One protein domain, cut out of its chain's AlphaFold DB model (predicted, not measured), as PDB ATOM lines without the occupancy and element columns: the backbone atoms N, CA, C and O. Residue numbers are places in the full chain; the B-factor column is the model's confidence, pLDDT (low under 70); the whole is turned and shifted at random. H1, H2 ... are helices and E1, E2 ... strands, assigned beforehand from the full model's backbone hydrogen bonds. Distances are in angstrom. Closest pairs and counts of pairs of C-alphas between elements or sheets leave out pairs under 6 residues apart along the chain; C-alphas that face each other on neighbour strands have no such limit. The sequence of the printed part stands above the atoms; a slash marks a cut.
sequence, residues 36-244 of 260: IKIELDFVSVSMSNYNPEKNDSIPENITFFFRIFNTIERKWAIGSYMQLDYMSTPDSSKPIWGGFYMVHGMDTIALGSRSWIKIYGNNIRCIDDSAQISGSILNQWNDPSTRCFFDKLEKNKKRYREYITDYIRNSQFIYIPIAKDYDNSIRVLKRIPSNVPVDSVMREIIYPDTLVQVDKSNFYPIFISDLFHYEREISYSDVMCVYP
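What this domain is: This is residues 36 to 244 of the 260 residues of an uncharacterized protein of Bacteroides sp. AF16-49 (UniProt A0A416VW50). A closed barrel of seven strands makes the core, with two further strands, E3 and E9, paired onto E5 and E1 of its ring. H1, H2 and H3 gather at one end of the barrel's length and H4 packs outside the other end with H5 beyond it, while H6 covers part of the wall made by E1 and E2. The printed part has 209 residues with nine named strands and six named helices, in the order E1 E2 E3 E4 E5 E6 H1 H2 H3 E7 H4 H5 E8 E9 H6. Round the ring run E1, E2, E6, E5, E4, E7, E8 and back to E1, in a mixed sheet; the class is mixed, helices and strands. The whole is compact, with a radius of gyration of the C-alphas of 18.5 A, but elongated in outline, with spans of 64 by 37 by 34 A.

Where its parts are: Strand E1, residues 36 to 47, begins with C-alpha 36 at (249.923, 300.345, 286.102) and is 32.9 A long. E2, residues 59 to 70, runs 33.4 A. E6, residues 126 to 134, runs 25.3 A. E5, residues 107 to 120, is the longest strand by residues; it spans 33.2 A and bends by 69 degrees at residue 114. E4 is residues 98 to 104, E7 residues 172 to 177 and E8 residues 212 to 216. Outside the ring are E3, residues 75 to 82 and 23.9 A long, and E9, residues 222 to 226. The helices are H1, residues 137 to 140; H2, residues 147 to 155; H3, residues 160 to 170, 15.2 A; H4, residues 179 to 189, 15.4 A, beginning with C-alpha 179 at (249.973, 288.126, 293.172); H5, residues 199 to 202; and H6, residues 236 to 242, ending with C-alpha 242 at (271.344, 318.312, 294.434).

How they stand to each other: In the barrel, E1 and E2 form an antiparallel hairpin, with N 39 and O 67 2.8 A apart. E2 and E6 are antiparallel, with N 64 and O 131 at 2.7 A. E4, E5 and E6 form a meander, each strand the antiparallel neighbour of the one before; N 109 and O 102 are 2.8 A apart, and N 132 and O 112 2.7 A. E4 and E7 are antiparallel, with N 103 and O 172 at 2.8 A, and so are E7 and E8, with N 175 and O 212 at 2.9 A. E8 and E1 close the ring in parallel, with N 215 and O 38 at 2.8 A. E9 is parallel to E1, with N 45 and O 223 at 2.7 A. E3 is antiparallel to E5, with N 82 and O 113 at 2.8 A. H3 is on the barrel, outside it, at a height over the sheet of 7.1 A. H4 lies outside over E3 and E5 at a height of 9.4 A; the closest C-alphas of E5 and H4 are those of Ile 117 and Ser 185, 7.8 A. H6 lies outside over E1 and, only just, over E2, with 3 of its C-alphas falling on E2. H1 and H2 are on the barrel too. H2 and H3 only just touch, with 3 pairs of C-alphas within 8 A, the closest Leu 153 and Tyr 160 at 6.9 A. H5 is not on the barrel; it is close to H4 but not clearly touching, with the C-alphas of Ile 186 and Met 202 closest at 7.8 A. Every O i to N i+4 pair is within hydrogen-bond range in H2, H3, H4 and H6; H1 and H5 are too short for such a pair.

The domain as a whole: The two C-alphas farthest apart are those of Pro 52 and Asn 195, 64.4 A. The printed part has no cut. The links from E1 to E2 and from E3 to E4 are long, with 11 and 15 residues. Mean pLDDT of the printed part is 73.2; 71 residues are under 70, among them 83 to 96, 134 to 148 and 226 to 244.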
ATOM      1  N   ILE A  36     248.760 299.785 285.424       87.44
ATOM      2  CA  ILE A  36     249.923 300.345 286.102       87.44
ATOM      3  C   ILE A  36     251.034 300.439 285.070       87.44
ATOM      4  O   ILE A  36     251.397 299.444 284.448       87.44
ATOM      5  N   LYS A  37     251.555 301.648 284.898       90.19
ATOM      6  CA  LYS A  37     252.726 301.929 284.075       90.19
ATOM      7  C   LYS A  37     253.881 302.264 285.003       90.19
ATOM      8  O   LYS A  37     253.686 302.994 285.971       90.19
ATOM      9  N   ILE A  38     255.067 301.750 284.711       90.69
ATOM     10  CA  ILE A  38     256.275 302.080 285.461       90.69
ATOM     11  C   ILE A  38     257.280 302.670 284.489       90.69
ATOM     12  O   ILE A  38     257.546 302.077 283.450       90.69
ATOM     13  N   GLU A  39     257.842 303.818 284.839       91.00
ATOM     14  CA  GLU A  39     258.907 304.472 284.092       91.00
ATOM     15  C   GLU A  39     260.174 304.515 284.941       91.00
ATOM     16  O   GLU A  39     260.112 304.824 286.130       91.00
ATOM     17  N   LEU A  40     261.325 304.226 284.335       89.12
ATOM     18  CA  LEU A  40     262.616 304.561 284.928       89.12
ATOM     19  C   LEU A  40     262.864 306.050 284.688       89.12
ATOM     20  O   LEU A  40     263.040 306.473 283.543       89.12
ATOM     21  N   ASP A  41     262.871 306.827 285.766       85.62
ATOM     22  CA  ASP A  41     263.022 308.274 285.693       85.62
ATOM     23  C   ASP A  41     264.494 308.672 285.608       85.62
ATOM     24  O   ASP A  41     264.898 309.355 284.670       85.62
ATOM     25  N   PHE A  42     265.320 308.182 286.535       85.19
ATOM     26  CA  PHE A  42     266.768 308.374 286.510       85.19
ATOM     27  C   PHE A  42     267.507 307.314 287.333       85.19
ATOM     28  O   PHE A  42     266.915 306.534 288.082       85.19
ATOM     29  N   VAL A  43     268.831 307.294 287.191       85.31
ATOM     30  CA  VAL A  43     269.726 306.431 287.966       85.31
ATOM     31  C   VAL A  43     270.776 307.280 288.668       85.31
ATOM     32  O   VAL A  43     271.332 308.200 288.075       85.31
ATOM     33  N   SER A  44     271.064 306.960 289.922       83.75
ATOM     34  CA  SER A  44     272.159 307.531 290.700       83.75
ATOM     35  C   SER A  44     273.215 306.462 290.957       83.75
ATOM     36  O   SER A  44     272.893 305.357 291.387       83.75
ATOM     37  N   VAL A  45     274.474 306.782 290.681       81.94
ATOM     38  CA  VAL A  45     275.638 305.926 290.906       81.94
ATOM     39  C   VAL A  45     276.587 306.657 291.842       81.94
ATOM     40  O   VAL A  45     277.150 307.696 291.499       81.94
ATOM     41  N   SER A  46     276.790 306.072 293.012       78.44
ATOM     42  CA  SER A  46     277.730 306.540 294.018       78.44
ATOM     43  C   SER A  46     279.041 305.777 293.854       78.44
ATOM     44  O   SER A  46     279.040 304.548 293.902       78.44
ATOM     45  N   MET A  47     280.147 306.486 293.649       76.94
ATOM     46  CA  MET A  47     281.482 305.922 293.439       76.94
ATOM     47  C   MET A  47     282.348 306.079 294.691       76.94
ATOM     48  O   MET A  47     282.328 307.128 295.325       76.94
ATOM     49  N   SER A  48     283.152 305.072 295.018       72.81
ATOM     50  CA  SER A  48     284.143 305.109 296.093       72.81
ATOM     51  C   SER A  48     285.165 306.227 295.891       72.81
ATOM     52  O   SER A  48     285.316 306.794 294.803       72.81
ATOM     53  N   ASN A  49     285.993 306.451 296.913       69.81
ATOM     54  CA  ASN A  49     287.245 307.173 296.719       69.81
ATOM     55  C   ASN A  49     288.088 306.512 295.619       69.81
ATOM     56  O   ASN A  49     288.076 305.287 295.451       69.81
ATOM     57  N   TYR A  50     288.830 307.339 294.883       70.44
ATOM     58  CA  TYR A  50     289.714 306.880 293.820       70.44
ATOM     59  C   TYR A  50     290.723 305.861 294.355       70.44
ATOM     60  O   TYR A  50     291.433 306.140 295.323       70.44
ATOM     61  N   ASN A  51     290.815 304.702 293.703       67.44
ATOM     62  CA  ASN A  51     291.777 303.665 294.047       67.44
ATOM     63  C   ASN A  51     292.959 303.700 293.053       67.44
ATOM     64  O   ASN A  51     292.788 303.304 291.894       67.44
ATOM     65  N   PRO A  52     294.174 304.110 293.480       65.81
ATOM     66  CA  PRO A  52     295.349 304.164 292.608       65.81
ATOM     67  C   PRO A  52     295.733 302.822 291.974       65.81
ATOM     68  O   PRO A  52     296.204 302.805 290.842       65.81
ATOM     69  N   GLU A  53     295.492 301.692 292.647       67.81
ATOM     70  CA  GLU A  53     295.803 300.354 292.116       67.81
ATOM     71  C   GLU A  53     294.873 299.947 290.968       67.81
ATOM     72  O   GLU A  53     295.244 299.167 290.086       67.81
ATOM     73  N   LYS A  54     293.638 300.458 290.983       65.38
ATOM     74  CA  LYS A  54     292.642 300.230 289.928       65.38
ATOM     75  C   LYS A  54     292.648 301.344 288.879       65.38
ATOM     76  O   LYS A  54     292.114 301.143 287.794       65.38
ATOM     77  N   ASN A  55     293.305 302.468 289.173       69.62
ATOM     78  CA  ASN A  55     293.307 303.687 288.369       69.62
ATOM     79  C   ASN A  55     291.882 304.202 288.065       69.62
ATOM     80  O   ASN A  55     291.628 304.755 286.996       69.62
ATOM     81  N   ASP A  56     290.949 303.970 288.991       67.88
ATOM     82  CA  ASP A  56     289.540 304.358 288.893       67.88
ATOM     83  C   ASP A  56     288.883 304.309 290.287       67.88
ATOM     84  O   ASP A  56     289.438 303.736 291.234       67.88
ATOM     85  N   SER A  57     287.698 304.898 290.415       73.56
ATOM     86  CA  SER A  57     286.804 304.689 291.558       73.56
ATOM     87  C   SER A  57     285.918 303.470 291.296       73.56
ATOM     88  O   SER A  57     285.510 303.224 290.162       73.56
ATOM     89  N   ILE A  58     285.598 302.698 292.330       75.69
ATOM     90  CA  ILE A  58     284.710 301.531 292.227       75.69
ATOM     91  C   ILE A  58     283.297 302.008 292.587       75.69
ATOM     92  O   ILE A  58     283.172 302.765 293.542       75.69
ATOM     93  N   PRO A  59     282.224 301.634 291.873       75.62
ATOM     94  CA  PRO A  59     280.876 301.938 292.361       75.62
ATOM     95  C   PRO A  59     280.655 301.356 293.771       75.62
ATOM     96  O   PRO A  59     281.242 300.347 294.135       75.62
ATOM     97  N   GLU A  60     279.830 301.989 294.591       74.44
ATOM     98  CA  GLU A  60     279.451 301.502 295.931       74.44
ATOM     99  C   GLU A  60     277.936 301.375 296.080       74.44
ATOM    100  O   GLU A  60     277.438 300.533 296.824       74.44
ATOM    101  N   ASN A  61     277.182 302.207 295.366       78.00
ATOM    102  CA  ASN A  61     275.731 302.139 295.359       78.00
ATOM    103  C   ASN A  61     275.195 302.543 293.988       78.00
ATOM    104  O   ASN A  61     275.654 303.530 293.414       78.00
ATOM    105  N   ILE A  62     274.221 301.797 293.476       81.81
ATOM    106  CA  ILE A  62     273.472 302.155 292.274       81.81
ATOM    107  C   ILE A  62     271.994 302.173 292.643       81.81
ATOM    108  O   ILE A  62     271.413 301.120 292.893       81.81
ATOM    109  N   THR A  63     271.380 303.351 292.644       84.31
ATOM    110  CA  THR A  63     269.959 303.544 292.945       84.31
ATOM    111  C   THR A  63     269.201 303.910 291.674       84.31
ATOM    112  O   THR A  63     269.568 304.830 290.949       84.31
ATOM    113  N   PHE A  64     268.123 303.188 291.411       87.06
ATOM    114  CA  PHE A  64     267.211 303.343 290.291       87.06
ATOM    115  C   PHE A  64     265.913 303.956 290.805       87.06
ATOM    116  O   PHE A  64     265.289 303.416 291.720       87.06
ATOM    117  N   PHE A  65     265.513 305.076 290.214       86.50
ATOM    118  CA  PHE A  65     264.324 305.812 290.615       86.50
ATOM    119  C   PHE A  65     263.227 305.615 289.583       86.50
ATOM    120  O   PHE A  65     263.412 305.898 288.398       86.50
ATOM    121  N   PHE A  66     262.086 305.117 290.042       87.56
ATOM    122  CA  PHE A  66     260.954 304.769 289.204       87.56
ATOM    123  C   PHE A  66     259.771 305.681 289.502       87.56
ATOM    124  O   PHE A  66     259.433 305.911 290.663       87.56
ATOM    125  N   ARG A  67     259.093 306.132 288.448       88.38
ATOM    126  CA  ARG A  67     257.762 306.732 288.549       88.38
ATOM    127  C   ARG A  67     256.722 305.692 288.203       88.38
ATOM    128  O   ARG A  67     256.801 305.035 287.166       88.38
ATOM    129  N   ILE A  68     255.739 305.543 289.074       88.38
ATOM    130  CA  ILE A  68     254.691 304.544 288.920       88.38
ATOM    131  C   ILE A  68     253.367 305.271 288.744       88.38
ATOM    132  O   ILE A  68     252.930 306.020 289.619       88.38
ATOM    133  N   PHE A  69     252.715 305.011 287.617       88.31
ATOM    134  CA  PHE A  69     251.482 305.658 287.216       88.31
ATOM    135  C   PHE A  69     250.308 304.699 287.297       88.31
ATOM    136  O   PHE A  69     250.331 303.602 286.736       88.31
ATOM    137  N   ASN A  70     249.235 305.177 287.908       88.06
ATOM    138  CA  ASN A  70     247.921 304.585 287.776       88.06
ATOM    139  C   ASN A  70     247.215 305.192 286.562       88.06
ATOM    140  O   ASN A  70     246.755 306.338 286.589       88.06
ATOM    141  N   THR A  71     247.115 304.412 285.491       85.00
ATOM    142  CA  THR A  71     246.549 304.870 284.215       85.00
ATOM    143  C   THR A  71     245.017 304.861 284.216       85.00
ATOM    144  O   THR A  71     244.393 305.283 283.245       85.00
ATOM    145  N   ILE A  72     244.390 304.413 285.312       78.44
ATOM    146  CA  ILE A  72     242.939 304.259 285.448       78.44
ATOM    147  C   ILE A  72     242.455 304.997 286.706       78.44
ATOM    148  O   ILE A  72     243.155 305.095 287.705       78.44
ATOM    149  N   GLU A  73     241.238 305.544 286.705       79.06
ATOM    150  CA  GLU A  73     240.704 306.336 287.830       79.06
ATOM    151  C   GLU A  73     240.211 305.488 289.020       79.06
ATOM    152  O   GLU A  73     239.106 305.674 289.531       79.06
ATOM    153  N   ARG A  74     241.005 304.514 289.470       83.31
ATOM    154  CA  ARG A  74     240.624 303.558 290.525       83.31
ATOM    155  C   ARG A  74     241.647 303.520 291.652       83.31
ATOM    156  O   ARG A  74     242.769 303.986 291.498       83.31
ATOM    157  N   LYS A  75     241.251 302.976 292.807       86.75
ATOM    158  CA  LYS A  75     242.205 302.692 293.888       86.75
ATOM    159  C   LYS A  75     243.223 301.685 293.379       86.75
ATOM    160  O   LYS A  75     242.883 300.838 292.553       86.75
ATOM    161  N   TRP A  76     244.444 301.758 293.877       86.50
ATOM    162  CA  TRP A  76     245.512 300.902 293.387       86.50
ATOM    163  C   TRP A  76     246.519 300.568 294.477       86.50
ATOM    164  O   TRP A  76     246.581 301.248 295.499       86.50
ATOM    165  N   ALA A  77     247.263 299.488 294.285       86.50
ATOM    166  CA  ALA A  77     248.299 299.042 295.191       86.50
ATOM    167  C   ALA A  77     249.529 298.615 294.399       86.50
ATOM    168  O   ALA A  77     249.431 297.905 293.399       86.50
ATOM    169  N   ILE A  78     250.686 299.031 294.894       86.69
ATOM    170  CA  ILE A  78     251.977 298.513 294.474       86.69
ATOM    171  C   ILE A  78     252.886 298.434 295.696       86.69
ATOM    172  O   ILE A  78     252.747 299.217 296.641       86.69
ATOM    173  N   GLY A  79     253.775 297.452 295.703       81.25
ATOM    174  CA  GLY A  79     254.817 297.319 296.708       81.25
ATOM    175  C   GLY A  79     256.030 296.612 296.124       81.25
ATOM    176  O   GLY A  79     255.912 295.806 295.198       81.25
ATOM    177  N   SER A  80     257.194 296.911 296.679       76.56
ATOM    178  CA  SER A  80     258.448 296.268 296.328       76.56
ATOM    179  C   SER A  80     259.278 296.128 297.604       76.56
ATOM    180  O   SER A  80     259.794 297.106 298.141       76.56
ATOM    181  N   TYR A  81     259.415 294.907 298.118       71.94
ATOM    182  CA  TYR A  81     260.253 294.659 299.293       71.94
ATOM    183  C   TYR A  81     261.247 293.549 299.001       71.94
ATOM    184  O   TYR A  81     260.906 292.374 299.015       71.94
ATOM    185  N   MET A  82     262.487 293.931 298.742       70.81
ATOM    186  CA  MET A  82     263.565 293.007 298.454       70.81
ATOM    187  C   MET A  82     264.806 293.443 299.214       70.81
ATOM    188  O   MET A  82     265.428 294.452 298.894       70.81
ATOM    189  N   GLN A  83     265.168 292.692 300.247       67.31
ATOM    190  CA  GLN A  83     266.412 292.929 300.964       67.31
ATOM    191  C   GLN A  83     267.532 292.119 300.302       67.31
ATOM    192  O   GLN A  83     267.433 290.900 300.216       67.31
ATOM    193  N   LEU A  84     268.585 292.803 299.843       62.22
ATOM    194  CA  LEU A  84     269.791 292.182 299.268       62.22
ATOM    195  C   LEU A  84     270.880 291.898 300.328       62.22
ATOM    196  O   LEU A  84     271.956 291.404 300.002       62.22
ATOM    197  N   ASP A  85     270.640 292.227 301.604       54.75
ATOM    198  CA  ASP A  85     271.636 292.071 302.672       54.75
ATOM    199  C   ASP A  85     271.754 290.618 303.158       54.75
ATOM    200  O   ASP A  85     270.784 290.014 303.609       54.75
ATOM    201  N   TYR A  86     272.988 290.109 303.211       43.69
ATOM    202  CA  TYR A  86     273.336 288.789 303.763       43.69
ATOM    203  C   TYR A  86     273.346 288.738 305.310       43.69
ATOM    204  O   TYR A  86     273.622 287.694 305.896       43.69
ATOM    205  N   MET A  87     273.085 289.855 306.005       36.16
ATOM    206  CA  MET A  87     273.179 289.939 307.477       36.16
ATOM    207  C   MET A  87     271.840 289.957 308.220       36.16
ATOM    208  O   MET A  87     271.824 290.006 309.447       36.16
ATOM    209  N   SER A  88     270.715 289.876 307.518       41.81
ATOM    210  CA  SER A  88     269.414 289.693 308.163       41.81
ATOM    211  C   SER A  88     268.835 288.393 307.645       41.81
ATOM    212  O   SER A  88     268.733 288.217 306.434       41.81
ATOM    213  N   THR A  89     268.405 287.492 308.530       43.72
ATOM    214  CA  THR A  89     267.314 286.592 308.143       43.72
ATOM    215  C   THR A  89     266.256 287.483 307.501       43.72
ATOM    216  O   THR A  89     265.884 288.461 308.165       43.72
ATOM    217  N   PRO A  90     265.812 287.228 306.250       47.66
ATOM    218  CA  PRO A  90     264.638 287.921 305.750       47.66
ATOM    219  C   PRO A  90     263.622 287.779 306.864       47.66
ATOM    220  O   PRO A  90     263.446 286.669 307.378       47.66
ATOM    221  N   ASP A  91     263.083 288.892 307.345       48.34
ATOM    222  CA  ASP A  91     262.008 288.823 308.313       48.34
ATOM    223  C   ASP A  91     260.888 288.101 307.567       48.34
ATOM    224  O   ASP A  91     260.167 288.697 306.770       48.34
ATOM    225  N   SER A  92     260.850 286.771 307.701       50.50
ATOM    226  CA  SER A  92     260.113 285.849 306.830       50.50
ATOM    227  C   SER A  92     258.606 286.030 306.982       50.50
ATOM    228  O   SER A  92     257.814 285.326 306.362       50.50
ATOM    229  N   SER A  93     258.224 286.956 307.859       54.34
ATOM    230  CA  SER A  93     256.890 287.449 308.116       54.34
ATOM    231  C   SER A  93     256.447 288.548 307.142       54.34
ATOM    232  O   SER A  93     255.246 288.811 307.053       54.34
ATOM    233  N   LYS A  94     257.368 289.203 306.421       60.28
ATOM    234  CA  LYS A  94     257.039 290.359 305.582       60.28
ATOM    235  C   LYS A  94     256.709 289.918 304.155       60.28
ATOM    236  O   LYS A  94     257.561 289.309 303.509       60.28
ATOM    237  N   PRO A  95     255.497 290.209 303.651       61.91
ATOM    238  CA  PRO A  95     255.124 289.832 302.294       61.91
ATOM    239  C   PRO A  95     256.019 290.548 301.279       61.91
ATOM    240  O   PRO A  95     256.313 291.734 301.436       61.91
ATOM    241  N   ILE A  96     256.424 289.839 300.231       69.38
ATOM    242  CA  ILE A  96     257.157 290.405 299.101       69.38
ATOM    243  C   ILE A  96     256.133 290.558 297.987       69.38
ATOM    244  O   ILE A  96     255.773 289.600 297.321       69.38
ATOM    245  N   TRP A  97     255.627 291.769 297.781       75.62
ATOM    246  CA  TRP A  97     254.572 292.021 296.787       75.62
ATOM    247  C   TRP A  97     255.072 291.974 295.348       75.62
ATOM    248  O   TRP A  97     254.303 291.731 294.425       75.62
ATOM    249  N   GLY A  98     256.363 292.188 295.153       81.56
ATOM    250  CA  GLY A  98     257.025 292.120 293.867       81.56
ATOM    251  C   GLY A  98     258.441 292.663 293.963       81.56
ATOM    252  O   GLY A  98     258.866 293.142 295.017       81.56
ATOM    253  N   GLY A  99     259.171 292.567 292.859       84.69
ATOM    254  CA  GLY A  99     260.573 292.958 292.783       84.69
ATOM    255  C   GLY A  99     260.902 293.671 291.486       84.69
ATOM    256  O   GLY A  99     260.360 293.336 290.430       84.69
ATOM    257  N   PHE A 100     261.812 294.636 291.579       88.31
ATOM    258  CA  PHE A 100     262.436 295.255 290.420       88.31
ATOM    259  C   PHE A 100     263.653 294.443 289.991       88.31
ATOM    260  O   PHE A 100     264.441 293.996 290.825       88.31
ATOM    261  N   TYR A 101     263.817 294.271 288.684       87.62
ATOM    262  CA  TYR A 101     264.940 293.546 288.110       87.62
ATOM    263  C   TYR A 101     265.539 294.316 286.941       87.62
ATOM    264  O   TYR A 101     264.823 294.906 286.126       87.62
ATOM    265  N   MET A 102     266.863 294.250 286.840       89.69
ATOM    266  CA  MET A 102     267.631 294.689 285.684       89.69
ATOM    267  C   MET A 102     268.056 293.458 284.877       89.69
ATOM    268  O   MET A 102     268.690 292.549 285.406       89.69
ATOM    269  N   VAL A 103     267.714 293.425 283.591       88.81
ATOM    270  CA  VAL A 103     268.002 292.315 282.676       88.81
ATOM    271  C   VAL A 103     268.997 292.776 281.618       88.81
ATOM    272  O   VAL A 103     268.710 293.700 280.861       88.81
ATOM    273  N   HIS A 104     270.154 292.124 281.527       86.69
ATOM    274  CA  HIS A 104     271.207 292.473 280.570       86.69
ATOM    275  C   HIS A 104     271.716 291.227 279.844       86.69
ATOM    276  O   HIS A 104     272.490 290.427 280.380       86.69
ATOM    277  N   GLY A 105     271.286 291.044 278.595       84.50
ATOM    278  CA  GLY A 105     271.551 289.806 277.864       84.50
ATOM    279  C   GLY A 105     270.946 288.603 278.596       84.50
ATOM    280  O   GLY A 105     269.728 288.484 278.673       84.50
ATOM    281  N   MET A 106     271.798 287.722 279.128       81.94
ATOM    282  CA  MET A 106     271.386 286.546 279.914       81.94
ATOM    283  C   MET A 106     271.369 286.797 281.430       81.94
ATOM    284  O   MET A 106     270.941 285.922 282.179       81.94
ATOM    285  N   ASP A 107     271.854 287.952 281.889       79.31
ATOM    286  CA  ASP A 107     271.891 288.278 283.311       79.31
ATOM    287  C   ASP A 107     270.526 288.809 283.755       79.31
ATOM    288  O   ASP A 107     269.908 289.615 283.056       79.31
ATOM    289  N   THR A 108     270.072 288.399 284.937       83.31
ATOM    290  CA  THR A 108     268.918 288.991 285.621       83.31
ATOM    291  C   THR A 108     269.340 289.325 287.038       83.31
ATOM    292  O   THR A 108     269.661 288.431 287.816       83.31
ATOM    293  N   ILE A 109     269.366 290.616 287.344       82.06
ATOM    294  CA  ILE A 109     269.880 291.160 288.595       82.06
ATOM    295  C   ILE A 109     268.701 291.706 289.374       82.06
ATOM    296  O   ILE A 109     267.953 292.552 288.878       82.06
ATOM    297  N   ALA A 110     268.537 291.207 290.589       81.81
ATOM    298  CA  ALA A 110     267.504 291.666 291.492       81.81
ATOM    299  C   ALA A 110     267.913 293.020 292.100       81.81
ATOM    300  O   ALA A 110     269.060 293.194 292.512       81.81
ATOM    301  N   LEU A 111     266.997 293.989 292.118       83.56
ATOM    302  CA  LEU A 111     267.221 295.307 292.706       83.56
ATOM    303  C   LEU A 111     266.566 295.344 294.087       83.56
ATOM    304  O   LEU A 111     265.378 295.055 294.227       83.56
ATOM    305  N   GLY A 112     267.338 295.702 295.107       77.56
ATOM    306  CA  GLY A 112     266.861 295.776 296.477       77.56
ATOM    307  C   GLY A 112     265.908 296.946 296.661       77.56
ATOM    308  O   GLY A 112     266.156 298.032 296.160       77.56
ATOM    309  N   SER A 113     264.818 296.762 297.385       76.00
ATOM    310  CA  SER A 113     263.827 297.811 297.610       76.00
ATOM    311  C   SER A 113     263.209 297.662 298.995       76.00
ATOM    312  O   SER A 113     263.118 296.561 299.543       76.00
ATOM    313  N   ARG A 114     262.805 298.779 299.602       65.75
ATOM    314  CA  ARG A 114     262.247 298.810 300.967       65.75
ATOM    315  C   ARG A 114     260.826 299.371 301.014       65.75
ATOM    316  O   ARG A 114     260.330 299.735 302.083       65.75
ATOM    317  N   SER A 115     260.149 299.406 299.872       65.75
ATOM    318  CA  SER A 115     258.828 300.003 299.727       65.75
ATOM    319  C   SER A 115     257.714 299.024 300.074       65.75
ATOM    320  O   SER A 115     257.355 298.110 299.329       65.75
ATOM    321  N   TRP A 116     257.123 299.248 301.245       65.75
ATOM    322  CA  TRP A 116     255.938 298.531 301.703       65.75
ATOM    323  C   TRP A 116     254.745 298.749 300.772       65.75
ATOM    324  O   TRP A 116     254.580 299.838 300.219       65.75
ATOM    325  N   ILE A 117     253.860 297.752 300.679       68.94
ATOM    326  CA  ILE A 117     252.577 297.939 299.999       68.94
ATOM    327  C   ILE A 117     251.805 299.105 300.619       68.94
ATOM    328  O   ILE A 117     251.572 299.171 301.831       68.94
ATOM    329  N   LYS A 118     251.357 300.014 299.760       73.25
ATOM    330  CA  LYS A 118     250.393 301.054 300.112       73.25
ATOM    331  C   LYS A 118     249.209 300.952 299.166       73.25
ATOM    332  O   LYS A 118     249.372 300.736 297.970       73.25
ATOM    333  N   ILE A 119     248.007 301.086 299.724       79.50
ATOM    334  CA  ILE A 119     246.791 301.258 298.930       79.50
ATOM    335  C   ILE A 119     246.599 302.756 298.746       79.50
ATOM    336  O   ILE A 119     246.421 303.498 299.712       79.50
ATOM    337  N   TYR A 120     246.613 303.183 297.498       81.94
ATOM    338  CA  TYR A 120     246.446 304.561 297.095       81.94
ATOM    339  C   TYR A 120     244.998 304.823 296.680       81.94
ATOM    340  O   TYR A 120     244.321 303.974 296.084       81.94
ATOM    341  N   GLY A 121     244.511 306.017 297.014       80.88
ATOM    342  CA  GLY A 121     243.235 306.517 296.513       80.88
ATOM    343  C   GLY A 121     243.268 306.724 294.997       80.88
ATOM    344  O   GLY A 121     244.329 306.823 294.387       80.88
ATOM    345  N   ASN A 122     242.093 306.833 294.378       81.38
ATOM    346  CA  ASN A 122     241.951 307.139 292.947       81.38
ATOM    347  C   ASN A 122     242.431 308.557 292.566       81.38
ATOM    348  O   ASN A 122     242.673 308.839 291.393       81.38
ATOM    349  N   ASN A 123     242.569 309.444 293.552       81.62
ATOM    350  CA  ASN A 123     243.123 310.788 293.410       81.62
ATOM    351  C   ASN A 123     244.658 310.806 293.314       81.62
ATOM    352  O   ASN A 123     245.223 311.799 292.869       81.62
ATOM    353  N   ILE A 124     245.335 309.727 293.717       83.19
ATOM    354  CA  ILE A 124     246.788 309.598 293.607       83.19
ATOM    355  C   ILE A 124     247.079 308.856 292.306       83.19
ATOM    356  O   ILE A 124     246.741 307.681 292.173       83.19
ATOM    357  N   ARG A 125     247.673 309.546 291.331       85.00
ATOM    358  CA  ARG A 125     247.935 308.996 289.988       85.00
ATOM    359  C   ARG A 125     249.382 308.661 289.706       85.00
ATOM    360  O   ARG A 125     249.632 307.881 288.798       85.00
ATOM    361  N   CYS A 126     250.295 309.231 290.475       86.12
ATOM    362  CA  CYS A 126     251.723 309.028 290.337       86.12
ATOM    363  C   CYS A 126     252.333 308.934 291.730       86.12
ATOM    364  O   CYS A 126     251.936 309.683 292.627       86.12
ATOM    365  N   ILE A 127     253.277 308.018 291.893       85.12
ATOM    366  CA  ILE A 127     254.162 307.944 293.052       85.12
ATOM    367  C   ILE A 127     255.585 307.708 292.560       85.12
ATOM    368  O   ILE A 127     255.779 307.170 291.466       85.12
ATOM    369  N   ASP A 128     256.538 308.026 293.421       82.75
ATOM    370  CA  ASP A 128     257.940 307.694 293.220       82.75
ATOM    371  C   ASP A 128     258.300 306.481 294.087       82.75
ATOM    372  O   ASP A 128     257.858 306.369 295.237       82.75
ATOM    373  N   ASP A 129     259.098 305.574 293.531       80.56
ATOM    374  CA  ASP A 129     259.718 304.457 294.242       80.56
ATOM    375  C   ASP A 129     261.203 304.379 293.862       80.56
ATOM    376  O   ASP A 129     261.629 304.872 292.815       80.56
ATOM    377  N   SER A 130     262.008 303.761 294.716       79.19
ATOM    378  CA  SER A 130     263.430 303.555 294.476       79.19
ATOM    379  C   SER A 130     263.824 302.122 294.787       79.19
ATOM    380  O   SER A 130     263.523 301.600 295.862       79.19
ATOM    381  N   ALA A 131     264.556 301.509 293.863       80.31
ATOM    382  CA  ALA A 131     265.254 300.253 294.101       80.31
ATOM    383  C   ALA A 131     266.754 300.465 293.912       80.31
ATOM    384  O   ALA A 131     267.174 301.342 293.168       80.31
ATOM    385  N   GLN A 132     267.585 299.680 294.575       78.75
ATOM    386  CA  GLN A 132     269.017 299.898 294.628       78.75
ATOM    387  C   GLN A 132     269.804 298.596 294.693       78.75
ATOM    388  O   GLN A 132     269.381 297.602 295.280       78.75
ATOM    389  N   ILE A 133     270.991 298.625 294.105       74.19
ATOM    390  CA  ILE A 133     272.058 297.664 294.348       74.19
ATOM    391  C   ILE A 133     273.018 298.376 295.301       74.19
ATOM    392  O   ILE A 133     273.782 299.241 294.870       74.19
ATOM    393  N   SER A 134     272.928 298.068 296.597       59.78
ATOM    394  CA  SER A 134     273.677 298.777 297.644       59.78
ATOM    395  C   SER A 134     274.550 297.860 298.466       59.78
ATOM    396  O   SER A 134     274.052 296.910 299.055       59.78
ATOM    397  N   GLY A 135     275.814 298.228 298.615       52.31
ATOM    398  CA  GLY A 135     276.751 297.616 299.542       52.31
ATOM    399  C   GLY A 135     278.169 297.886 299.068       52.31
ATOM    400  O   GLY A 135     278.386 298.068 297.874       52.31
ATOM    401  N   SER A 136     279.153 297.884 299.976       49.03
ATOM    402  CA  SER A 136     280.558 297.810 299.551       49.03
ATOM    403  C   SER A 136     280.658 296.668 298.546       49.03
ATOM    404  O   SER A 136     280.364 295.525 298.897       49.03
ATOM    405  N   ILE A 137     280.989 296.964 297.289       51.41
ATOM    406  CA  ILE A 137     280.991 295.971 296.205       51.41
ATOM    407  C   ILE A 137     281.895 294.775 296.534       51.41
ATOM    408  O   ILE A 137     281.667 293.667 296.057       51.41
ATOM    409  N   LEU A 138     282.846 294.962 297.451       43.88
ATOM    410  CA  LEU A 138     283.686 293.910 298.019       43.88
ATOM    411  C   LEU A 138     282.903 292.879 298.862       43.88
ATOM    412  O   LEU A 138     283.287 291.714 298.901       43.88
ATOM    413  N   ASN A 139     281.803 293.275 299.505       44.59
ATOM    414  CA  ASN A 139     280.967 292.417 300.355       44.59
ATOM    415  C   ASN A 139     279.796 291.767 299.592       44.59
ATOM    416  O   ASN A 139     279.321 290.711 300.008       44.59
ATOM    417  N   GLN A 140     279.344 292.359 298.477       52.22
ATOM    418  CA  GLN A 140     278.251 291.816 297.648       52.22
ATOM    419  C   GLN A 140     278.699 290.793 296.597       52.22
ATOM    420  O   GLN A 140     277.853 290.114 296.019       52.22
ATOM    421  N   TRP A 141     280.007 290.598 296.398       50.62
ATOM    422  CA  TRP A 141     280.556 289.539 295.533       50.62
ATOM    423  C   TRP A 141     280.025 288.128 295.836       50.62
ATOM    424  O   TRP A 141     280.095 287.241 294.981       50.62
ATOM    425  N   ASN A 142     279.482 287.920 297.036       51.44
ATOM    426  CA  ASN A 142     278.978 286.632 297.486       51.44
ATOM    427  C   ASN A 142     277.468 286.424 297.282       51.44
ATOM    428  O   ASN A 142     277.022 285.295 297.479       51.44
ATOM    429  N   ASP A 143     276.685 287.434 296.877       58.88
ATOM    430  CA  ASP A 143     275.265 287.228 296.555       58.88
ATOM    431  C   ASP A 143     275.134 286.599 295.152       58.88
ATOM    432  O   ASP A 143     275.479 287.237 294.152       58.88
ATOM    433  N   PRO A 144     274.618 285.359 295.030       61.75
ATOM    434  CA  PRO A 144     274.470 284.698 293.735       61.75
ATOM    435  C   PRO A 144     273.626 285.488 292.725       61.75
ATOM    436  O   PRO A 144     273.849 285.356 291.521       61.75
ATOM    437  N   SER A 145     272.675 286.303 293.195       61.88
ATOM    438  CA  SER A 145     271.749 287.075 292.360       61.88
ATOM    439  C   SER A 145     272.388 288.305 291.706       61.88
ATOM    440  O   SER A 145     271.898 288.784 290.684       61.88
ATOM    441  N   THR A 146     273.511 288.788 292.240       66.38
ATOM    442  CA  THR A 146     274.229 289.972 291.737       66.38
ATOM    443  C   THR A 146     275.668 289.655 291.315       66.38
ATOM    444  O   THR A 146     276.287 290.426 290.582       66.38
ATOM    445  N   ARG A 147     276.201 288.478 291.665       68.12
ATOM    446  CA  ARG A 147     277.573 288.049 291.343       68.12
ATOM    447  C   ARG A 147     277.924 288.136 289.858       68.12
ATOM    448  O   ARG A 147     279.015 288.581 289.518       68.12
ATOM    449  N   CYS A 148     277.008 287.761 288.963       69.88
ATOM    450  CA  CYS A 148     277.258 287.813 287.518       69.88
ATOM    451  C   CYS A 148     277.555 289.236 287.008       69.88
ATOM    452  O   CYS A 148     278.409 289.412 286.137       69.88
ATOM    453  N   PHE A 149     276.896 290.244 287.582       75.69
ATOM    454  CA  PHE A 149     277.147 291.654 287.306       75.69
ATOM    455  C   PHE A 149     278.534 292.062 287.795       75.69
ATOM    456  O   PHE A 149     279.324 292.630 287.040       75.69
ATOM    457  N   PHE A 150     278.862 291.705 289.038       72.31
ATOM    458  CA  PHE A 150     280.120 292.099 289.664       72.31
ATOM    459  C   PHE A 150     281.348 291.399 289.069       72.31
ATOM    460  O   PHE A 150     282.376 292.049 288.890       72.31
ATOM    461  N   ASP A 151     281.244 290.129 288.673       73.75
ATOM    462  CA  ASP A 151     282.316 289.412 287.966       73.75
ATOM    463  C   ASP A 151     282.655 290.100 286.631       73.75
ATOM    464  O   ASP A 151     283.811 290.152 286.201       73.75
ATOM    465  N   LYS A 152     281.640 290.626 285.932       76.56
ATOM    466  CA  LYS A 152     281.841 291.363 284.678       76.56
ATOM    467  C   LYS A 152     282.359 292.774 284.932       76.56
ATOM    468  O   LYS A 152     283.221 293.232 284.181       76.56
ATOM    469  N   LEU A 153     281.897 293.431 285.992       76.00
ATOM    470  CA  LEU A 153     282.414 294.724 286.430       76.00
ATOM    471  C   LEU A 153     283.915 294.629 286.752       76.00
ATOM    472  O   LEU A 153     284.702 295.395 286.203       76.00
ATOM    473  N   GLU A 154     284.336 293.640 287.548       73.00
ATOM    474  CA  GLU A 154     285.742 293.433 287.927       73.00
ATOM    475  C   GLU A 154     286.651 293.196 286.710       73.00
ATOM    476  O   GLU A 154     287.759 293.738 286.627       73.00
ATOM    477  N   LYS A 155     286.180 292.443 285.708       75.81
ATOM    478  CA  LYS A 155     286.916 292.248 284.446       75.81
ATOM    479  C   LYS A 155     287.181 293.564 283.704       75.81
ATOM    480  O   LYS A 155     288.158 293.647 282.962       75.81
ATOM    481  N   ASN A 156     286.374 294.599 283.940       72.12
ATOM    482  CA  ASN A 156     286.450 295.912 283.297       72.12
ATOM    483  C   ASN A 156     287.089 297.000 284.185       72.12
ATOM    484  O   ASN A 156     286.868 298.191 283.967       72.12
ATOM    485  N   LYS A 157     287.954 296.605 285.133       67.62
ATOM    486  CA  LYS A 157     288.550 297.440 286.198       67.62
ATOM    487  C   LYS A 157     289.224 298.773 285.848       67.62
ATOM    488  O   LYS A 157     289.664 299.458 286.758       67.62
ATOM    489  N   LYS A 158     289.382 299.107 284.567       66.81
ATOM    490  CA  LYS A 158     290.056 300.332 284.104       66.81
ATOM    491  C   LYS A 158     289.092 301.429 283.634       66.81
ATOM    492  O   LYS A 158     289.565 302.500 283.270       66.81
ATOM    493  N   ARG A 159     287.791 301.131 283.520       75.06
ATOM    494  CA  ARG A 159     286.769 302.022 282.936       75.06
ATOM    495  C   ARG A 159     285.402 301.778 283.592       75.06
ATOM    496  O   ARG A 159     284.410 301.585 282.891       75.06
ATOM    497  N   TYR A 160     285.336 301.728 284.925       77.81
ATOM    498  CA  TYR A 160     284.111 301.371 285.651       77.81
ATOM    499  C   TYR A 160     282.956 302.312 285.317       77.81
ATOM    500  O   TYR A 160     281.869 301.841 284.996       77.81
ATOM    501  N   ARG A 161     283.190 303.631 285.327       78.44
ATOM    502  CA  ARG A 161     282.141 304.629 285.041       78.44
ATOM    503  C   ARG A 161     281.466 304.402 283.688       78.44
ATOM    504  O   ARG A 161     280.240 304.396 283.590       78.44
ATOM    505  N   GLU A 162     282.268 304.207 282.649       80.12
ATOM    506  CA  GLU A 162     281.775 303.999 281.288       80.12
ATOM    507  C   GLU A 162     281.108 302.632 281.155       80.12
ATOM    508  O   GLU A 162     280.001 302.544 280.636       80.12
ATOM    509  N   TYR A 163     281.718 301.586 281.722       83.38
ATOM    510  CA  TYR A 163     281.145 300.247 281.720       83.38
ATOM    511  C   TYR A 163     279.761 300.202 282.381       83.38
ATOM    512  O   TYR A 163     278.839 299.631 281.812       83.38
ATOM    513  N   ILE A 164     279.588 300.816 283.557       83.12
ATOM    514  CA  ILE A 164     278.299 300.857 284.268       83.12
ATOM    515  C   ILE A 164     277.265 301.628 283.454       83.12
ATOM    516  O   ILE A 164     276.132 301.174 283.311       83.12
ATOM    517  N   THR A 165     277.661 302.778 282.903       83.88
ATOM    518  CA  THR A 165     276.788 303.606 282.064       83.88
ATOM    519  C   THR A 165     276.284 302.804 280.866       83.88
ATOM    520  O   THR A 165     275.078 302.748 280.626       83.88
ATOM    521  N   ASP A 166     277.189 302.132 280.155       85.44
ATOM    522  CA  ASP A 166     276.850 301.303 279.003       85.44
ATOM    523  C   ASP A 166     276.019 300.085 279.409       85.44
ATOM    524  O   ASP A 166     275.032 299.767 278.745       85.44
ATOM    525  N   TYR A 167     276.366 299.419 280.511       86.88
ATOM    526  CA  TYR A 167     275.623 298.268 281.016       86.88
ATOM    527  C   TYR A 167     274.172 298.654 281.297       86.88
ATOM    528  O   TYR A 167     273.262 298.055 280.731       86.88
ATOM    529  N   ILE A 168     273.958 299.706 282.093       87.50
ATOM    530  CA  ILE A 168     272.637 300.201 282.494       87.50
ATOM    531  C   ILE A 168     271.818 300.645 281.282       87.50
ATOM    532  O   ILE A 168     270.650 300.274 281.177       87.50
ATOM    533  N   ARG A 169     272.412 301.391 280.341       87.06
ATOM    534  CA  ARG A 169     271.723 301.833 279.111       87.06
ATOM    535  C   ARG A 169     271.236 300.661 278.263       87.06
ATOM    536  O   ARG A 169     270.126 300.696 277.725       87.06
ATOM    537  N   ASN A 170     272.046 299.609 278.179       87.94
ATOM    538  CA  ASN A 170     271.742 298.412 277.400       87.94
ATOM    539  C   ASN A 170     270.897 297.374 278.163       87.94
ATOM    540  O   ASN A 170     270.486 296.377 277.571       87.94
ATOM    541  N   SER A 171     270.587 297.600 279.442       89.56
ATOM    542  CA  SER A 171     269.742 296.710 280.247       89.56
ATOM    543  C   SER A 171     268.262 297.024 280.100       89.56
ATOM    544  O   SER A 171     267.870 298.184 280.081       89.56
ATOM    545  N   GLN A 172     267.411 296.008 280.055       91.38
ATOM    546  CA  GLN A 172     265.970 296.151 280.249       91.38
ATOM    547  C   GLN A 172     265.635 296.180 281.742       91.38
ATOM    548  O   GLN A 172     266.367 295.626 282.557       91.38
ATOM    549  N   PHE A 173     264.515 296.807 282.090       91.44
ATOM    550  CA  PHE A 173     264.022 296.854 283.461       91.44
ATOM    551  C   PHE A 173     262.617 296.271 283.499       91.44
ATOM    552  O   PHE A 173     261.796 296.539 282.619       91.44
ATOM    553  N   ILE A 174     262.357 295.438 284.498       91.31
ATOM    554  CA  ILE A 174     261.061 294.791 284.688       91.31
ATOM    555  C   ILE A 174     260.675 294.831 286.159       91.31
ATOM    556  O   ILE A 174     261.527 294.814 287.048       91.31
ATOM    557  N   TYR A 175     259.374 294.834 286.400       89.88
ATOM    558  CA  TYR A 175     258.788 294.597 287.705       89.88
ATOM    559  C   TYR A 175     257.996 293.290 287.659       89.88
ATOM    560  O   TYR A 175     257.145 293.096 286.786       89.88
ATOM    561  N   ILE A 176     258.283 292.379 288.585       88.12
ATOM    562  CA  ILE A 176     257.598 291.086 288.684       88.12
ATOM    563  C   ILE A 176     256.735 291.094 289.950       88.12
ATOM    564  O   ILE A 176     257.303 291.106 291.045       88.12
ATOM    565  N   PRO A 177     255.393 291.081 289.840       86.62
ATOM    566  CA  PRO A 177     254.520 290.970 291.001       86.62
ATOM    567  C   PRO A 177     254.458 289.544 291.553       86.62
ATOM    568  O   PRO A 177     254.578 288.559 290.824       86.62
ATOM    569  N   ILE A 178     254.151 289.438 292.842       83.00
ATOM    570  CA  ILE A 178     253.783 288.201 293.530       83.00
ATOM    571  C   ILE A 178     252.313 288.342 293.933       83.00
ATOM    572  O   ILE A 178     251.970 288.831 295.009       83.00
ATOM    573  N   ALA A 179     251.419 287.922 293.034       77.38
ATOM    574  CA  ALA A 179     249.973 288.126 293.172       77.38
ATOM    575  C   ALA A 179     249.403 287.604 294.509       77.38
ATOM    576  O   ALA A 179     248.581 288.263 295.142       77.38
ATOM    577  N   LYS A 180     249.905 286.461 294.998       76.88
ATOM    578  CA  LYS A 180     249.487 285.871 296.282       76.88
ATOM    579  C   LYS A 180     249.723 286.810 297.474       76.88
ATOM    580  O   LYS A 180     248.929 286.829 298.416       76.88
ATOM    581  N   ASP A 181     250.794 287.595 297.436       78.56
ATOM    582  CA  ASP A 181     251.169 288.484 298.535       78.56
ATOM    583  C   ASP A 181     250.342 289.776 298.510       78.56
ATOM    584  O   ASP A 181     249.988 290.293 299.577       78.56
ATOM    585  N   TYR A 182     249.927 290.239 297.323       79.38
ATOM    586  CA  TYR A 182     248.890 291.271 297.181       79.38
ATOM    587  C   TYR A 182     247.564 290.819 297.791       79.38
ATOM    588  O   TYR A 182     246.988 291.544 298.610       79.38
ATOM    589  N   ASP A 183     247.123 289.601 297.466       78.00
ATOM    590  CA  ASP A 183     245.865 289.040 297.964       78.00
ATOM    591  C   ASP A 183     245.805 288.997 299.492       78.00
ATOM    592  O   ASP A 183     244.856 289.485 300.118       78.00
ATOM    593  N   ASN A 184     246.866 288.468 300.102       77.19
ATOM    594  CA  ASN A 184     246.991 288.388 301.553       77.19
ATOM    595  C   ASN A 184     247.047 289.773 302.204       77.19
ATOM    596  O   ASN A 184     246.408 290.012 303.229       77.19
ATOM    597  N   SER A 185     247.781 290.707 301.609       76.19
ATOM    598  CA  SER A 185     248.038 291.999 302.246       76.19
ATOM    599  C   SER A 185     246.850 292.937 302.166       76.19
ATOM    600  O   SER A 185     246.540 293.612 303.145       76.19
ATOM    601  N   ILE A 186     246.110 292.936 301.056       76.38
ATOM    602  CA  ILE A 186     244.865 293.702 300.960       76.38
ATOM    603  C   ILE A 186     243.815 293.137 301.928       76.38
ATOM    604  O   ILE A 186     243.111 293.919 302.575       76.38
ATOM    605  N   ARG A 187     243.753 291.806 302.104       76.12
ATOM    606  CA  ARG A 187     242.899 291.173 303.124       76.12
ATOM    607  C   ARG A 187     243.218 291.703 304.524       76.12
ATOM    608  O   ARG A 187     242.298 292.109 305.234       76.12
ATOM    609  N   VAL A 188     244.499 291.745 304.895       75.62
ATOM    610  CA  VAL A 188     244.961 292.260 306.197       75.62
ATOM    611  C   VAL A 188     244.661 293.755 306.344       75.62
ATOM    612  O   VAL A 188     244.033 294.157 307.323       75.62
ATOM    613  N   LEU A 189     245.033 294.579 305.358       74.81
ATOM    614  CA  LEU A 189     244.862 296.037 305.399       74.81
ATOM    615  C   LEU A 189     243.392 296.460 305.494       74.81
ATOM    616  O   LEU A 189     243.063 297.382 306.238       74.81
ATOM    617  N   LYS A 190     242.493 295.777 304.778       73.25
ATOM    618  CA  LYS A 190     241.047 296.034 304.843       73.25
ATOM    619  C   LYS A 190     240.331 295.251 305.953       73.25
ATOM    620  O   LYS A 190     239.110 295.346 306.046       73.25
ATOM    621  N   ARG A 191     241.059 294.498 306.792       77.50
ATOM    622  CA  ARG A 191     240.517 293.656 307.880       77.50
ATOM    623  C   ARG A 191     239.399 292.717 307.409       77.50
ATOM    624  O   ARG A 191     238.393 292.542 308.091       77.50
ATOM    625  N   ILE A 192     239.562 292.136 306.223       73.31
ATOM    626  CA  ILE A 192     238.576 291.232 305.630       73.31
ATOM    627  C   ILE A 192     238.705 289.866 306.320       73.31
ATOM    628  O   ILE A 192     239.773 289.252 306.236       73.31
ATOM    629  N   PRO A 193     237.647 289.348 306.968       74.81
ATOM    630  CA  PRO A 193     237.673 288.022 307.576       74.81
ATOM    631  C   PRO A 193     238.053 286.925 306.569       74.81
ATOM    632  O   PRO A 193     237.687 286.994 305.395       74.81
ATOM    633  N   SER A 194     238.770 285.886 307.009       73.44
ATOM    634  CA  SER A 194     239.266 284.812 306.125       73.44
ATOM    635  C   SER A 194     238.158 284.054 305.382       73.44
ATOM    636  O   SER A 194     238.394 283.530 304.298       73.44
ATOM    637  N   ASN A 195     236.949 284.025 305.947       77.19
ATOM    638  CA  ASN A 195     235.760 283.394 305.372       77.19
ATOM    639  C   ASN A 195     235.035 284.266 304.330       77.19
ATOM    640  O   ASN A 195     234.121 283.777 303.671       77.19
ATOM    641  N   VAL A 196     235.419 285.535 304.168       70.69
ATOM    642  CA  VAL A 196     234.867 286.414 303.132       70.69
ATOM    643  C   VAL A 196     235.705 286.272 301.856       70.69
ATOM    644  O   VAL A 196     236.940 286.402 301.917       70.69
ATOM    645  N   PRO A 197     235.068 286.029 300.692       68.81
ATOM    646  CA  PRO A 197     235.751 286.063 299.407       68.81
ATOM    647  C   PRO A 197     236.375 287.442 299.179       68.81
ATOM    648  O   PRO A 197     235.680 288.454 299.115       68.81
ATOM    649  N   VAL A 198     237.700 287.476 299.049       64.75
ATOM    650  CA  VAL A 198     238.494 288.699 298.807       64.75
ATOM    651  C   VAL A 198     238.077 289.404 297.510       64.75
ATOM    652  O   VAL A 198     238.145 290.624 297.387       64.75
ATOM    653  N   ASP A 199     237.509 288.632 296.598       63.25
ATOM    654  CA  ASP A 199     237.061 288.995 295.263       63.25
ATOM    655  C   ASP A 199     236.062 290.155 295.181       63.25
ATOM    656  O   ASP A 199     236.030 290.853 294.171       63.25
ATOM    657  N   SER A 200     235.221 290.369 296.199       62.34
ATOM    658  CA  SER A 200     234.257 291.482 296.203       62.34
ATOM    659  C   SER A 200     234.925 292.823 296.506       62.34
ATOM    660  O   SER A 200     234.476 293.857 296.023       62.34
ATOM    661  N   VAL A 201     236.032 292.798 297.250       63.16
ATOM    662  CA  VAL A 201     236.781 293.980 297.686       63.16
ATOM    663  C   VAL A 201     237.967 294.273 296.761       63.16
ATOM    664  O   VAL A 201     238.320 295.437 296.564       63.16
ATOM    665  N   MET A 202     238.548 293.235 296.149       65.56
ATOM    666  CA  MET A 202     239.623 293.359 295.155       65.56
ATOM    667  C   MET A 202     239.169 293.974 293.845       65.56
ATOM    668  O   MET A 202     239.946 294.663 293.199       65.56
ATOM    669  N   ARG A 203     237.888 293.835 293.482       66.75
ATOM    670  CA  ARG A 203     237.321 294.537 292.321       66.75
ATOM    671  C   ARG A 203     237.403 296.059 292.429       66.75
ATOM    672  O   ARG A 203     237.134 296.733 291.448       66.75
ATOM    673  N   GLU A 204     237.765 296.637 293.570       74.25
ATOM    674  CA  GLU A 204     237.955 298.084 293.693       74.25
ATOM    675  C   GLU A 204     239.415 298.532 293.582       74.25
ATOM    676  O   GLU A 204     239.647 299.723 293.370       74.25
ATOM    677  N   ILE A 205     240.378 297.616 293.742       81.31
ATOM    678  CA  ILE A 205     241.808 297.927 293.819       81.31
ATOM    679  C   ILE A 205     242.526 297.298 292.632       81.31
ATOM    680  O   ILE A 205     242.463 296.096 292.417       81.31
ATOM    681  N   ILE A 206     243.243 298.124 291.888       85.25
ATOM    682  CA  ILE A 206     244.134 297.703 290.816       85.25
ATOM    683  C   ILE A 206     245.502 297.361 291.410       85.25
ATOM    684  O   ILE A 206     246.062 298.151 292.159       85.25
ATOM    685  N   TYR A 207     246.071 296.223 291.049       85.25
ATOM    686  CA  TYR A 207     247.456 295.876 291.362       85.25
ATOM    687  C   TYR A 207     248.034 295.054 290.210       85.25
ATOM    688  O   TYR A 207     247.263 294.459 289.450       85.25
ATOM    689  N   PRO A 208     249.363 295.049 290.028       85.00
ATOM    690  CA  PRO A 208     249.980 294.246 288.986       85.00
ATOM    691  C   PRO A 208     249.886 292.769 289.382       85.00
ATOM    692  O   PRO A 208     250.288 292.386 290.479       85.00
ATOM    693  N   ASP A 209     249.355 291.936 288.495       81.38
ATOM    694  CA  ASP A 209     249.267 290.478 288.654       81.38
ATOM    695  C   ASP A 209     250.114 289.720 287.616       81.38
ATOM    696  O   ASP A 209     250.357 288.520 287.756       81.38
ATOM    697  N   THR A 210     250.634 290.436 286.619       85.69
ATOM    698  CA  THR A 210     251.600 289.960 285.628       85.69
ATOM    699  C   THR A 210     252.838 290.851 285.580       85.69
ATOM    700  O   THR A 210     252.828 291.979 286.071       85.69
ATOM    701  N   LEU A 211     253.907 290.358 284.949       88.69
ATOM    702  CA  LEU A 211     255.123 291.133 284.692       88.69
ATOM    703  C   LEU A 211     254.787 292.486 284.049       88.69
ATOM    704  O   LEU A 211     254.063 292.539 283.055       88.69
ATOM    705  N   VAL A 212     255.360 293.556 284.598       89.56
ATOM    706  CA  VAL A 212     255.260 294.920 284.073       89.56
ATOM    707  C   VAL A 212     256.610 295.297 283.474       89.56
ATOM    708  O   VAL A 212     257.634 295.263 284.162       89.56
ATOM    709  N   GLN A 213     256.632 295.628 282.182       91.31
ATOM    710  CA  GLN A 213     257.827 296.215 281.579       91.31
ATOM    711  C   GLN A 213     257.990 297.642 282.093       91.31
ATOM    712  O   GLN A 213     257.020 298.398 282.147       91.31
ATOM    713  N   VAL A 214     259.209 297.990 282.497       89.69
ATOM    714  CA  VAL A 214     259.528 299.358 282.883       89.69
ATOM    715  C   VAL A 214     259.923 300.118 281.628       89.69
ATOM    716  O   VAL A 214     260.911 299.787 280.962       89.69
ATOM    717  N   ASP A 215     259.157 301.157 281.330       89.19
ATOM    718  CA  ASP A 215     259.438 302.060 280.233       89.19
ATOM    719  C   ASP A 215     260.702 302.852 280.556       89.19
ATOM    720  O   ASP A 215     260.796 303.579 281.547       89.19
ATOM    721  N   LYS A 216     261.698 302.718 279.688       78.06
ATOM    722  CA  LYS A 216     262.837 303.623 279.683       78.06
ATOM    723  C   LYS A 216     262.443 304.833 278.859       78.06
ATOM    724  O   LYS A 216     262.134 304.692 277.676       78.06
ATOM    725  N   SER A 217     262.491 306.023 279.449       65.94
ATOM    726  CA  SER A 217     262.526 307.217 278.613       65.94
ATOM    727  C   SER A 217     263.770 307.125 277.715       65.94
ATOM    728  O   SER A 217     264.807 306.597 278.123       65.94
ATOM    729  N   ASN A 218     263.701 307.612 276.474       54.50
ATOM    730  CA  ASN A 218     264.863 307.581 275.570       54.50
ATOM    731  C   ASN A 218     266.081 308.346 276.139       54.50
ATOM    732  O   ASN A 218     267.188 308.197 275.625       54.50
ATOM    733  N   PHE A 219     265.883 309.146 277.194       58.62
ATOM    734  CA  PHE A 219     266.886 309.994 277.828       58.62
ATOM    735  C   PHE A 219     266.689 310.070 279.351       58.62
ATOM    736  O   PHE A 219     266.486 311.157 279.889       58.62
ATOM    737  N   TYR A 220     266.760 308.943 280.067       70.25
ATOM    738  CA  TYR A 220     266.859 309.003 281.531       70.25
ATOM    739  C   TYR A 220     268.302 309.361 281.936       70.25
ATOM    740  O   TYR A 220     269.257 308.779 281.400       70.25
ATOM    741  N   PRO A 221     268.509 310.328 282.846       78.25
ATOM    742  CA  PRO A 221     269.843 310.693 283.286       78.25
ATOM    743  C   PRO A 221     270.451 309.606 284.183       78.25
ATOM    744  O   PRO A 221     269.763 308.931 284.950       78.25
ATOM    745  N   ILE A 222     271.771 309.449 284.070       81.44
ATOM    746  CA  ILE A 222     272.589 308.653 284.989       81.44
ATOM    747  C   ILE A 222     273.528 309.638 285.682       81.44
ATOM    748  O   ILE A 222     274.456 310.157 285.058       81.44
ATOM    749  N   PHE A 223     273.263 309.914 286.954       80.12
ATOM    750  CA  PHE A 223     274.082 310.783 287.786       80.12
ATOM    751  C   PHE A 223     275.200 309.957 288.407       80.12
ATOM    752  O   PHE A 223     274.933 308.964 289.074       80.12
ATOM    753  N   ILE A 224     276.452 310.352 288.177       76.31
ATOM    754  CA  ILE A 224     277.615 309.700 288.782       76.31
ATOM    755  C   ILE A 224     278.270 310.701 289.723       76.31
ATOM    756  O   ILE A 224     278.753 311.741 289.272       76.31
ATOM    757  N   SER A 225     278.307 310.373 291.009       72.31
ATOM    758  CA  SER A 225     278.966 311.171 292.039       72.31
ATOM    759  C   SER A 225     280.115 310.391 292.672       72.31
ATOM    760  O   SER A 225     280.041 309.178 292.855       72.31
ATOM    761  N   ASP A 226     281.200 311.090 292.994       66.00
ATOM    762  CA  ASP A 226     282.221 310.576 293.905       66.00
ATOM    763  C   ASP A 226     281.700 310.786 295.332       66.00
ATOM    764  O   ASP A 226     281.251 311.888 295.660       66.00
ATOM    765  N   LEU A 227     281.667 309.727 296.145       56.78
ATOM    766  CA  LEU A 227     281.011 309.737 297.451       56.78
ATOM    767  C   LEU A 227     281.504 310.899 298.325       56.78
ATOM    768  O   LEU A 227     282.667 310.961 298.716       56.78
ATOM    769  N   PHE A 228     280.556 311.723 298.765       42.25
ATOM    770  CA  PHE A 228     280.498 312.102 300.171       42.25
ATOM    771  C   PHE A 228     279.728 310.985 300.881       42.25
ATOM    772  O   PHE A 228     278.655 310.604 300.417       42.25
ATOM    773  N   HIS A 229     280.275 310.426 301.963       42.62
ATOM    774  CA  HIS A 229     279.589 309.437 302.799       42.62
ATOM    775  C   HIS A 229     278.231 309.971 303.269       42.62
ATOM    776  O   HIS A 229     278.142 310.678 304.268       42.62
ATOM    777  N   TYR A 230     277.161 309.626 302.554       40.81
ATOM    778  CA  TYR A 230     275.815 309.731 303.087       40.81
ATOM    779  C   TYR A 230     275.550 308.458 303.884       40.81
ATOM    780  O   TYR A 230     275.344 307.387 303.323       40.81
ATOM    781  N   GLU A 231     275.529 308.576 305.212       38.69
ATOM    782  CA  GLU A 231     275.121 307.509 306.142       38.69
ATOM    783  C   GLU A 231     273.610 307.182 306.060       38.69
ATOM    784  O   GLU A 231     273.062 306.510 306.932       38.69
ATOM    785  N   ARG A 232     272.900 307.664 305.028       47.69
ATOM    786  CA  ARG A 232     271.456 307.485 304.846       47.69
ATOM    787  C   ARG A 232     271.101 307.081 303.418       47.69
ATOM    788  O   ARG A 232     271.789 307.445 302.469       47.69
ATOM    789  N   GLU A 233     269.991 306.360 303.296       48.88
ATOM    790  CA  GLU A 233     269.355 305.994 302.026       48.88
ATOM    791  C   GLU A 233     269.031 307.270 301.225       48.88
ATOM    792  O   GLU A 233     268.441 308.208 301.765       48.88
ATOM    793  N   ILE A 234     269.481 307.337 299.967       55.38
ATOM    794  CA  ILE A 234     269.278 308.501 299.096       55.38
ATOM    795  C   ILE A 234     267.828 308.479 298.610       55.38
ATOM    796  O   ILE A 234     267.414 307.546 297.925       55.38
ATOM    797  N   SER A 235     267.060 309.513 298.942       58.47
ATOM    798  CA  SER A 235     265.680 309.660 298.480       58.47
ATOM    799  C   SER A 235     265.603 310.348 297.115       58.47
ATOM    800  O   SER A 235     266.512 311.067 296.701       58.47
ATOM    801  N   TYR A 236     264.464 310.190 296.438       58.38
ATOM    802  CA  TYR A 236     264.175 310.886 295.182       58.38
ATOM    803  C   TYR A 236     264.334 312.414 295.331       58.38
ATOM    804  O   TYR A 236     264.927 313.078 294.481       58.38
ATOM    805  N   SER A 237     263.883 312.969 296.463       57.56
ATOM    806  CA  SER A 237     264.048 314.387 296.799       57.56
ATOM    807  C   SER A 237     265.502 314.810 297.009       57.56
ATOM    808  O   SER A 237     265.846 315.931 296.654       57.56
ATOM    809  N   ASP A 238     266.363 313.944 297.555       56.38
ATOM    810  CA  ASP A 238     267.779 314.283 297.748       56.38
ATOM    811  C   ASP A 238     268.463 314.519 296.398       56.38
ATOM    812  O   ASP A 238     269.197 315.492 296.237       56.38
ATOM    813  N   VAL A 239     268.178 313.674 295.404       57.38
ATOM    814  CA  VAL A 239     268.786 313.811 294.072       57.38
ATOM    815  C   VAL A 239     268.245 315.037 293.339       57.38
ATOM    816  O   VAL A 239     269.031 315.793 292.777       57.38
ATOM    817  N   MET A 240     266.936 315.294 293.408       49.91
ATOM    818  CA  MET A 240     266.325 316.479 292.788       49.91
ATOM    819  C   MET A 240     266.817 317.796 293.406       49.91
ATOM    820  O   MET A 240     266.986 318.778 292.691       49.91
ATOM    821  N   CYS A 241     267.092 317.829 294.715       47.34
ATOM    822  CA  CYS A 241     267.664 319.003 295.381       47.34
ATOM    823  C   CYS A 241     269.127 319.259 294.996       47.34
ATOM    824  O   CYS A 241     269.551 320.413 294.950       47.34
ATOM    825  N   VAL A 242     269.909 318.202 294.757       47.91
ATOM    826  CA  VAL A 242     271.344 318.312 294.434       47.91
ATOM    827  C   VAL A 242     271.574 318.541 292.936       47.91
ATOM    828  O   VAL A 242     272.507 319.250 292.565       47.91
ATOM    829  N   TYR A 243     270.709 317.999 292.078       53.59
ATOM    830  CA  TYR A 243     270.828 318.079 290.619       53.59
ATOM    831  C   TYR A 243     269.569 318.659 289.939       53.59
ATOM    832  O   TYR A 243     269.072 318.054 288.988       53.59
ATOM    833  N   PRO A 244     269.047 319.826 290.371       38.72
ATOM    834  CA  PRO A 244     267.777 320.354 289.868       38.72
ATOM    835  C   PRO A 244     267.800 320.702 288.367       38.72
ATOM    836  O   PRO A 244     266.761 320.618 287.720       38.72
TER     837      PRO A 244